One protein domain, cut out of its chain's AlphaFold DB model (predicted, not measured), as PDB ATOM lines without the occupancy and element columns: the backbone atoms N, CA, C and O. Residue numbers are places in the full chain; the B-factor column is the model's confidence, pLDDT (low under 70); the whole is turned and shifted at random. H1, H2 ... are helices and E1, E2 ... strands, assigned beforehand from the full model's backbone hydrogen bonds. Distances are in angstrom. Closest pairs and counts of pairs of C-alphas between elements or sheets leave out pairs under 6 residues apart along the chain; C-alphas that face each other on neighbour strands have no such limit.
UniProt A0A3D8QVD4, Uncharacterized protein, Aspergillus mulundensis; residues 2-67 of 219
ATOM      1  N   PRO A   2      65.572 123.070  91.425       86.38
ATOM      2  CA  PRO A   2      64.869 122.569  92.615       86.38
ATOM      3  C   PRO A   2      64.793 121.039  92.674       86.38
ATOM      4  O   PRO A   2      65.116 120.455  93.700       86.38
ATOM      5  N   THR A   3      64.524 120.396  91.533       90.62
ATOM      6  CA  THR A   3      64.497 118.933  91.395       90.62
ATOM      7  C   THR A   3      65.778 118.266  91.894       90.62
ATOM      8  O   THR A   3      65.698 117.383  92.731       90.62
ATOM      9  N   ALA A   4      66.963 118.720  91.466       91.62
ATOM     10  CA  ALA A   4      68.234 118.104  91.864       91.62
ATOM     11  C   ALA A   4      68.492 118.202  93.379       91.62
ATOM     12  O   ALA A   4      68.969 117.249  93.989       91.62
ATOM     13  N   ILE A   5      68.147 119.344  93.988       95.38
ATOM     14  CA  ILE A   5      68.277 119.550  95.437       95.38
ATOM     15  C   ILE A   5      67.335 118.600  96.178       95.38
ATOM     16  O   ILE A   5      67.779 117.862  97.055       95.38
ATOM     17  N   SER A   6      66.053 118.583  95.801       95.81
ATOM     18  CA  SER A   6      65.045 117.711  96.410       95.81
ATOM     19  C   SER A   6      65.390 116.231  96.254       95.81
ATOM     20  O   SER A   6      65.220 115.476  97.204       95.81
ATOM     21  N   THR A   7      65.926 115.820  95.100       94.94
ATOM     22  CA  THR A   7      66.390 114.449  94.868       94.94
ATOM     23  C   THR A   7      67.512 114.073  95.834       94.94
ATOM     24  O   THR A   7      67.397 113.062  96.516       94.94
ATOM     25  N   LEU A   8      68.566 114.888  95.957       94.94
ATOM     26  CA  LEU A   8      69.682 114.600  96.870       94.94
ATOM     27  C   LEU A   8      69.233 114.540  98.335       94.94
ATOM     28  O   LEU A   8      69.612 113.620  99.056       94.94
ATOM     29  N   VAL A   9      68.387 115.480  98.760       96.25
ATOM     30  CA  VAL A   9      67.811 115.472 100.113       96.25
ATOM     31  C   VAL A   9      66.955 114.222 100.341       96.25
ATOM     32  O   VAL A   9      67.065 113.598 101.391       96.25
ATOM     33  N   GLY A  10      66.154 113.814  99.352       96.69
ATOM     34  CA  GLY A  10      65.345 112.593  99.410       96.69
ATOM     35  C   GLY A  10      66.172 111.309  99.544       96.69
ATOM     36  O   GLY A  10      65.717 110.362 100.177       96.69
ATOM     37  N   PHE A  11      67.405 111.299  99.028       95.50
ATOM     38  CA  PHE A  11      68.379 110.218  99.223       95.50
ATOM     39  C   PHE A  11      69.183 110.328 100.533       95.50
ATOM     40  O   PHE A  11      70.105 109.549 100.758       95.50
ATOM     41  N   GLY A  12      68.847 111.276 101.413       94.12
ATOM     42  CA  GLY A  12      69.478 111.429 102.725       94.12
ATOM     43  C   GLY A  12      70.760 112.262 102.729       94.12
ATOM     44  O   GLY A  12      71.449 112.307 103.748       94.12
ATOM     45  N   TYR A  13      71.093 112.956 101.636       93.19
ATOM     46  CA  TYR A  13      72.241 113.860 101.622       93.19
ATOM     47  C   TYR A  13      71.892 115.199 102.298       93.19
ATOM     48  O   TYR A  13      70.995 115.908 101.830       93.19
ATOM     49  N   PRO A  14      72.595 115.592 103.380       93.38
ATOM     50  CA  PRO A  14      72.236 116.775 104.153       93.38
ATOM     51  C   PRO A  14      72.598 118.055 103.395       93.38
ATOM     52  O   PRO A  14      73.772 118.361 103.162       93.38
ATOM     53  N   LEU A  15      71.576 118.828 103.027       96.25
ATOM     54  CA  LEU A  15      71.758 120.169 102.481       96.25
ATOM     55  C   LEU A  15      72.377 121.076 103.551       96.25
ATOM     56  O   LEU A  15      71.873 121.158 104.672       96.25
ATOM     57  N   CYS A  16      73.445 121.795 103.207       95.38
ATOM     58  CA  CYS A  16      74.011 122.775 104.124       95.38
ATOM     59  C   CYS A  16      73.109 124.009 104.223       95.38
ATOM     60  O   CYS A  16      72.852 124.680 103.223       95.38
ATOM     61  N   THR A  17      72.679 124.332 105.440       95.50
ATOM     62  CA  THR A  17      71.845 125.503 105.749       95.50
ATOM     63  C   THR A  17      72.560 126.543 106.613       95.50
ATOM     64  O   THR A  17      71.961 127.561 106.946       95.50
ATOM     65  N   ASP A  18      73.835 126.327 106.963       94.31
ATOM     66  CA  ASP A  18      74.616 127.278 107.759       94.31
ATOM     67  C   ASP A  18      74.871 128.574 106.959       94.31
ATOM     68  O   ASP A  18      75.641 128.554 105.988       94.31
ATOM     69  N   PRO A  19      74.298 129.726 107.366       93.56
ATOM     70  CA  PRO A  19      74.490 130.994 106.662       93.56
ATOM     71  C   PRO A  19      75.936 131.508 106.745       93.56
ATOM     72  O   PRO A  19      76.343 132.361 105.956       93.56
ATOM     73  N   ASN A  20      76.737 130.995 107.682       90.06
ATOM     74  CA  ASN A  20      78.140 131.361 107.858       90.06
ATOM     75  C   ASN A  20      79.104 130.418 107.133       90.06
ATOM     76  O   ASN A  20      80.329 130.596 107.243       90.06
ATOM     77  N   CYS A  21      78.578 129.451 106.377       90.44
ATOM     78  CA  CYS A  21      79.392 128.502 105.646       90.44
ATOM     79  C   CYS A  21      80.304 129.224 104.641       90.44
ATOM     80  O   CYS A  21      79.891 130.116 103.898       90.44
ATOM     81  N   LEU A  22      81.572 128.808 104.579       88.38
ATOM     82  CA  LEU A  22      82.562 129.402 103.672       88.38
ATOM     83  C   LEU A  22      82.204 129.209 102.196       88.38
ATOM     84  O   LEU A  22      82.652 129.987 101.361       88.38
ATOM     85  N   GLN A  23      81.366 128.217 101.890       88.56
ATOM     86  CA  GLN A  23      80.875 127.945 100.541       88.56
ATOM     87  C   GLN A  23      79.906 129.015 100.029       88.56
ATOM     88  O   GLN A  23      79.676 129.105  98.830       88.56
ATOM     89  N   LEU A  24      79.372 129.867 100.905       90.38
ATOM     90  CA  LEU A  24      78.536 131.004 100.517       90.38
ATOM     91  C   LEU A  24      79.366 132.261 100.190       90.38
ATOM     92  O   LEU A  24      78.822 133.353 100.047       90.38
ATOM     93  N   ARG A  25      80.697 132.135 100.074       88.81
ATOM     94  CA  ARG A  25      81.628 133.245  99.827       88.81
ATOM     95  C   ARG A  25      82.485 132.958  98.604       88.81
ATOM     96  O   ARG A  25      82.942 131.846  98.421       88.81
ATOM     97  N   HIS A  26      82.806 133.981  97.812       85.25
ATOM     98  CA  HIS A  26      83.727 133.817  96.677       85.25
ATOM     99  C   HIS A  26      85.179 133.537  97.079       85.25
ATOM    100  O   HIS A  26      85.942 133.007  96.278       85.25
ATOM    101  N   ASN A  27      85.567 133.935  98.290       86.56
ATOM    102  CA  ASN A  27      86.876 133.679  98.875       86.56
ATOM    103  C   ASN A  27      86.670 132.875 100.164       86.56
ATOM    104  O   ASN A  27      86.156 133.410 101.150       86.56
ATOM    105  N   ARG A  28      87.059 131.595 100.143       81.56
ATOM    106  CA  ARG A  28      86.899 130.666 101.274       81.56
ATOM    107  C   ARG A  28      87.909 130.900 102.394       81.56
ATOM    108  O   ARG A  28      87.723 130.380 103.490       81.56
ATOM    109  N   VAL A  29      88.973 131.667 102.160       75.81
ATOM    110  CA  VAL A  29      89.957 131.958 103.204       75.81
ATOM    111  C   VAL A  29      89.389 133.032 104.128       75.81
ATOM    112  O   VAL A  29      89.176 134.179 103.730       75.81
ATOM    113  N   ARG A  30      89.164 132.669 105.396       61.22
ATOM    114  CA  ARG A  30      89.031 133.662 106.465       61.22
ATOM    115  C   ARG A  30      90.404 134.299 106.609       61.22
ATOM    116  O   ARG A  30      91.345 133.602 106.969       61.22
ATOM    117  N   VAL A  31      90.535 135.590 106.318       55.47
ATOM    118  CA  VAL A  31      91.775 136.323 106.596       55.47
ATOM    119  C   VAL A  31      92.018 136.255 108.107       55.47
ATOM    120  O   VAL A  31      91.468 137.051 108.865       55.47
ATOM    121  N   ARG A  32      92.798 135.278 108.580       49.06
ATOM    122  CA  ARG A  32      93.361 135.332 109.927       49.06
ATOM    123  C   ARG A  32      94.457 136.385 109.861       49.06
ATOM    124  O   ARG A  32      95.494 136.179 109.239       49.06
ATOM    125  N   ARG A  33      94.203 137.557 110.450       44.00
ATOM    126  CA  ARG A  33      95.249 138.554 110.703       44.00
ATOM    127  C   ARG A  33      96.259 137.924 111.664       44.00
ATOM    128  O   ARG A  33      96.026 137.905 112.866       44.00
ATOM    129  N   GLY A  34      97.343 137.370 111.130       48.88
ATOM    130  CA  GLY A  34      98.416 136.797 111.938       48.88
ATOM    131  C   GLY A  34      99.265 135.784 111.181       48.88
ATOM    132  O   GLY A  34      98.900 134.622 111.145       48.88
ATOM    133  N   ARG A  35     100.401 136.276 110.662       44.47
ATOM    134  CA  ARG A  35     101.639 135.587 110.245       44.47
ATOM    135  C   ARG A  35     101.543 134.422 109.233       44.47
ATOM    136  O   ARG A  35     100.882 133.424 109.455       44.47
ATOM    137  N   ASN A  36     102.359 134.579 108.181       41.94
ATOM    138  CA  ASN A  36     102.728 133.652 107.098       41.94
ATOM    139  C   ASN A  36     101.817 133.672 105.857       41.94
ATOM    140  O   ASN A  36     101.100 132.730 105.553       41.94
ATOM    141  N   ALA A  37     101.955 134.733 105.052       43.75
ATOM    142  CA  ALA A  37     101.347 134.901 103.723       43.75
ATOM    143  C   ALA A  37     101.771 133.850 102.660       43.75
ATOM    144  O   ALA A  37     101.419 133.983 101.492       43.75
ATOM    145  N   HIS A  38     102.517 132.817 103.063       42.44
ATOM    146  CA  HIS A  38     102.954 131.690 102.235       42.44
ATOM    147  C   HIS A  38     102.177 130.390 102.502       42.44
ATOM    148  O   HIS A  38     102.428 129.396 101.821       42.44
ATOM    149  N   GLU A  39     101.230 130.373 103.446       42.34
ATOM    150  CA  GLU A  39     100.350 129.219 103.652       42.34
ATOM    151  C   GLU A  39      99.370 129.093 102.484       42.34
ATOM    152  O   GLU A  39      98.306 129.705 102.468       42.34
ATOM    153  N   TYR A  40      99.796 128.316 101.487       42.66
ATOM    154  CA  TYR A  40      98.998 127.638 100.477       42.66
ATOM    155  C   TYR A  40      97.786 128.437  99.989       42.66
ATOM    156  O   TYR A  40      96.704 128.381 100.572       42.66
ATOM    157  N   LEU A  41      97.930 129.085  98.827       48.69
ATOM    158  CA  LEU A  41      96.797 129.325  97.933       48.69
ATOM    159  C   LEU A  41      96.104 127.975  97.710       48.69
ATOM    160  O   LEU A  41      96.476 127.220  96.811       48.69
ATOM    161  N   VAL A  42      95.143 127.628  98.569       58.78
ATOM    162  CA  VAL A  42      94.405 126.376  98.462       58.78
ATOM    163  C   VAL A  42      93.842 126.372  97.050       58.78
ATOM    164  O   VAL A  42      93.255 127.367  96.604       58.78
ATOM    165  N   ASN A  43      94.034 125.276  96.315       61.25
ATOM    166  CA  ASN A  43      93.602 125.194  94.919       61.25
ATOM    167  C   ASN A  43      92.098 125.487  94.743       61.25
ATOM    168  O   ASN A  43      91.665 125.783  93.642       61.25
ATOM    169  N   ASN A  44      91.326 125.546  95.829       70.94
ATOM    170  CA  ASN A  44      89.908 125.881  95.855       70.94
ATOM    171  C   ASN A  44      89.566 127.120  96.715       70.94
ATOM    172  O   ASN A  44      88.444 127.221  97.204       70.94
ATOM    173  N   GLN A  45      90.506 128.051  96.944       82.38
ATOM    174  CA  GLN A  45      90.238 129.294  97.687       82.38
ATOM    175  C   GLN A  45      89.127 130.123  97.032       82.38
ATOM    176  O   GLN A  45      88.237 130.625  97.721       82.38
ATOM    177  N   PHE A  46      89.211 130.288  95.713       87.44
ATOM    178  CA  PHE A  46      88.269 131.077  94.932       87.44
ATOM    179  C   PHE A  46      87.303 130.170  94.182       87.44
ATOM    180  O   PHE A  46      87.728 129.175  93.597       87.44
ATOM    181  N   HIS A  47      86.018 130.525  94.184       88.75
ATOM    182  CA  HIS A  47      84.982 129.828  93.421       88.75
ATOM    183  C   HIS A  47      83.729 130.704  93.231       88.75
ATOM    184  O   HIS A  47      83.485 131.637  94.010       88.75
ATOM    185  N   PRO A  48      82.892 130.431  92.216       90.88
ATOM    186  CA  PRO A  48      81.539 130.976  92.156       90.88
ATOM    187  C   PRO A  48      80.725 130.501  93.357       90.88
ATOM    188  O   PRO A  48      80.853 129.351  93.766       90.88
ATOM    189  N   VAL A  49      79.854 131.347  93.903       91.38
ATOM    190  CA  VAL A  49      78.928 130.909  94.955       91.38
ATOM    191  C   VAL A  49      77.926 129.925  94.332       91.38
ATOM    192  O   VAL A  49      77.316 130.259  93.310       91.38
ATOM    193  N   PRO A  50      77.795 128.700  94.869       94.38
ATOM    194  CA  PRO A  50      76.810 127.743  94.401       94.38
ATOM    195  C   PRO A  50      75.411 128.141  94.872       94.38
ATOM    196  O   PRO A  50      75.248 128.815  95.886       94.38
ATOM    197  N   ALA A  51      74.394 127.687  94.149       94.94
ATOM    198  CA  ALA A  51      73.005 127.872  94.557       94.94
ATOM    199  C   ALA A  51      72.599 126.898  95.677       94.94
ATOM    200  O   ALA A  51      71.723 127.208  96.476       94.94
ATOM    201  N   ALA A  52      73.249 125.734  95.746       96.50
ATOM    202  CA  ALA A  52      73.136 124.780  96.845       96.50
ATOM    203  C   ALA A  52      74.446 124.001  96.994       96.50
ATOM    204  O   ALA A  52      75.174 123.813  96.017       96.50
ATOM    205  N   HIS A  53      74.757 123.538  98.203       95.88
ATOM    206  CA  HIS A  53      75.937 122.714  98.436       95.88
ATOM    207  C   HIS A  53      75.729 121.719  99.581       95.88
ATOM    208  O   HIS A  53      74.930 121.948 100.489       95.88
ATOM    209  N   PHE A  54      76.470 120.616  99.516       96.00
ATOM    210  CA  PHE A  54      76.377 119.478 100.425       96.00
ATOM    211  C   PHE A  54      77.778 119.123 100.909       96.00
ATOM    212  O   PHE A  54      78.722 119.105 100.114       96.00
ATOM    213  N   HIS A  55      77.903 118.846 102.204       92.06
ATOM    214  CA  HIS A  55      79.151 118.396 102.813       92.06
ATOM    215  C   HIS A  55      79.025 116.921 103.174       92.06
ATOM    216  O   HIS A  55      78.050 116.523 103.809       92.06
ATOM    217  N   PHE A  56      80.024 116.123 102.811       88.06
ATOM    218  CA  PHE A  56      80.108 114.707 103.168       88.06
ATOM    219  C   PHE A  56      81.397 114.426 103.938       88.06
ATOM    220  O   PHE A  56      82.326 115.241 103.939       88.06
ATOM    221  N   GLU A  57      81.436 113.270 104.607       85.69
ATOM    222  CA  GLU A  57      82.608 112.778 105.344       85.69
ATOM    223  C   GLU A  57      83.219 113.839 106.275       85.69
ATOM    224  O   GLU A  57      84.398 114.181 106.179       85.69
ATOM    225  N   SER A  58      82.400 114.423 107.153       80.88
ATOM    226  CA  SER A  58      82.842 115.475 108.082       80.88
ATOM    227  C   SER A  58      83.470 116.690 107.373       80.88
ATOM    228  O   SER A  58      84.482 117.229 107.822       80.88
ATOM    229  N   ASN A  59      82.853 117.135 106.271       76.81
ATOM    230  CA  ASN A  59      83.280 118.256 105.418       76.81
ATOM    231  C   ASN A  59      84.541 118.007 104.572       76.81
ATOM    232  O   ASN A  59      85.149 118.964 104.088       76.81
ATOM    233  N   ARG A  60      84.948 116.748 104.373       76.38
ATOM    234  CA  ARG A  60      86.074 116.407 103.485       76.38
ATOM    235  C   ARG A  60      85.690 116.444 102.012       76.38
ATOM    236  O   ARG A  60      86.508 116.841 101.185       76.38
ATOM    237  N   ILE A  61      84.456 116.067 101.693       82.44
ATOM    238  CA  ILE A  61      83.939 116.062 100.324       82.44
ATOM    239  C   ILE A  61      82.851 117.126 100.212       82.44
ATOM    240  O   ILE A  61      81.987 117.251 101.079       82.44
ATOM    241  N   LEU A  62      82.899 117.896  99.127       90.00
ATOM    242  CA  LEU A  62      81.964 118.976  98.843       90.00
ATOM    243  C   LEU A  62      81.320 118.750  97.478       90.00
ATOM    244  O   LEU A  62      82.022 118.718  96.467       90.00
ATOM    245  N   LEU A  63      79.990 118.716  97.436       92.75
ATOM    246  CA  LEU A  63      79.228 118.849  96.195       92.75
ATOM    247  C   LEU A  63      78.648 120.259  96.118       92.75
ATOM    248  O   LEU A  63      77.935 120.697  97.017       92.75
ATOM    249  N   SER A  64      78.956 120.973  95.038       94.38
ATOM    250  CA  SER A  64      78.452 122.323  94.766       94.38
ATOM    251  C   SER A  64      77.566 122.302  93.527       94.38
ATOM    252  O   SER A  64      78.010 121.901  92.454       94.38
ATOM    253  N   LEU A  65      76.318 122.746  93.668       95.56
ATOM    254  CA  LEU A  65      75.366 122.848  92.569       95.56
ATOM    255  C   LEU A  65      75.297 124.289  92.068       95.56
ATOM    256  O   LEU A  65      74.979 125.220  92.812       95.56
ATOM    257  N   HIS A  66      75.557 124.464  90.778       94.94
ATOM    258  CA  HIS A  66      75.477 125.751  90.097       94.94
ATOM    259  C   HIS A  66      74.322 125.760  89.101       94.94
ATOM    260  O   HIS A  66      73.967 124.732  88.527       94.94
ATOM    261  N   VAL A  67      73.722 126.933  88.894       94.06
ATOM    262  CA  VAL A  67      72.722 127.102  87.836       94.06
ATOM    263  C   VAL A  67      73.469 127.104  86.510       94.06
ATOM    264  O   VAL A  67      74.453 127.833  86.376       94.06
TER     265      VAL A  67
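This is residues 2 to 67 of the 219 residues of an uncharacterized protein of Aspergillus mulundensis (UniProt A0A3D8QVD4). This domain has little regular structure: a short helix, H1, at one end, a small two-stranded hairpin, E1 and E2, beside it, and between H1 and E1 a long loop whose residues 31 to 40 stick out at the far end. The printed part has 66 residues, with H1, E1 and E2 in that order; the sheet E1 - E2 is antiparallel. The class is mixed, with 19 residues in named elements. The whole is loose, radius of gyration of the C-alphas 14.0 A, and elongated, spanning 44 by 24 by 21 A.

In H1, residues 2 to 10, every O i to N i+4 pair is within hydrogen-bond range. Its closest C-alphas to E1, residues 52 to 56, are those of Ile 5 and Ala 52, 7.3 A apart. E2, residues 61 to 65, forms a hairpin with E1, at 165 degrees; N 54 and O 63 are 2.9 A apart, within hydrogen-bond range. H1 and E2 are only just apart, at 8.3 A.

H1 begins at C-alpha 2 (64.869, 122.569, 92.615) and is 12.1 A long. E1 measures 13.8 A; E2 measures 13.4 A, ending at C-alpha 65 (75.366, 122.848, 92.569).

The C-alphas of Thr 3 and Arg 35 are farthest apart, 44.9 A. The printed part has no cut. The link from H1 to E1 is long, 41 residues. Residues 30 to 43 have pLDDT under 70.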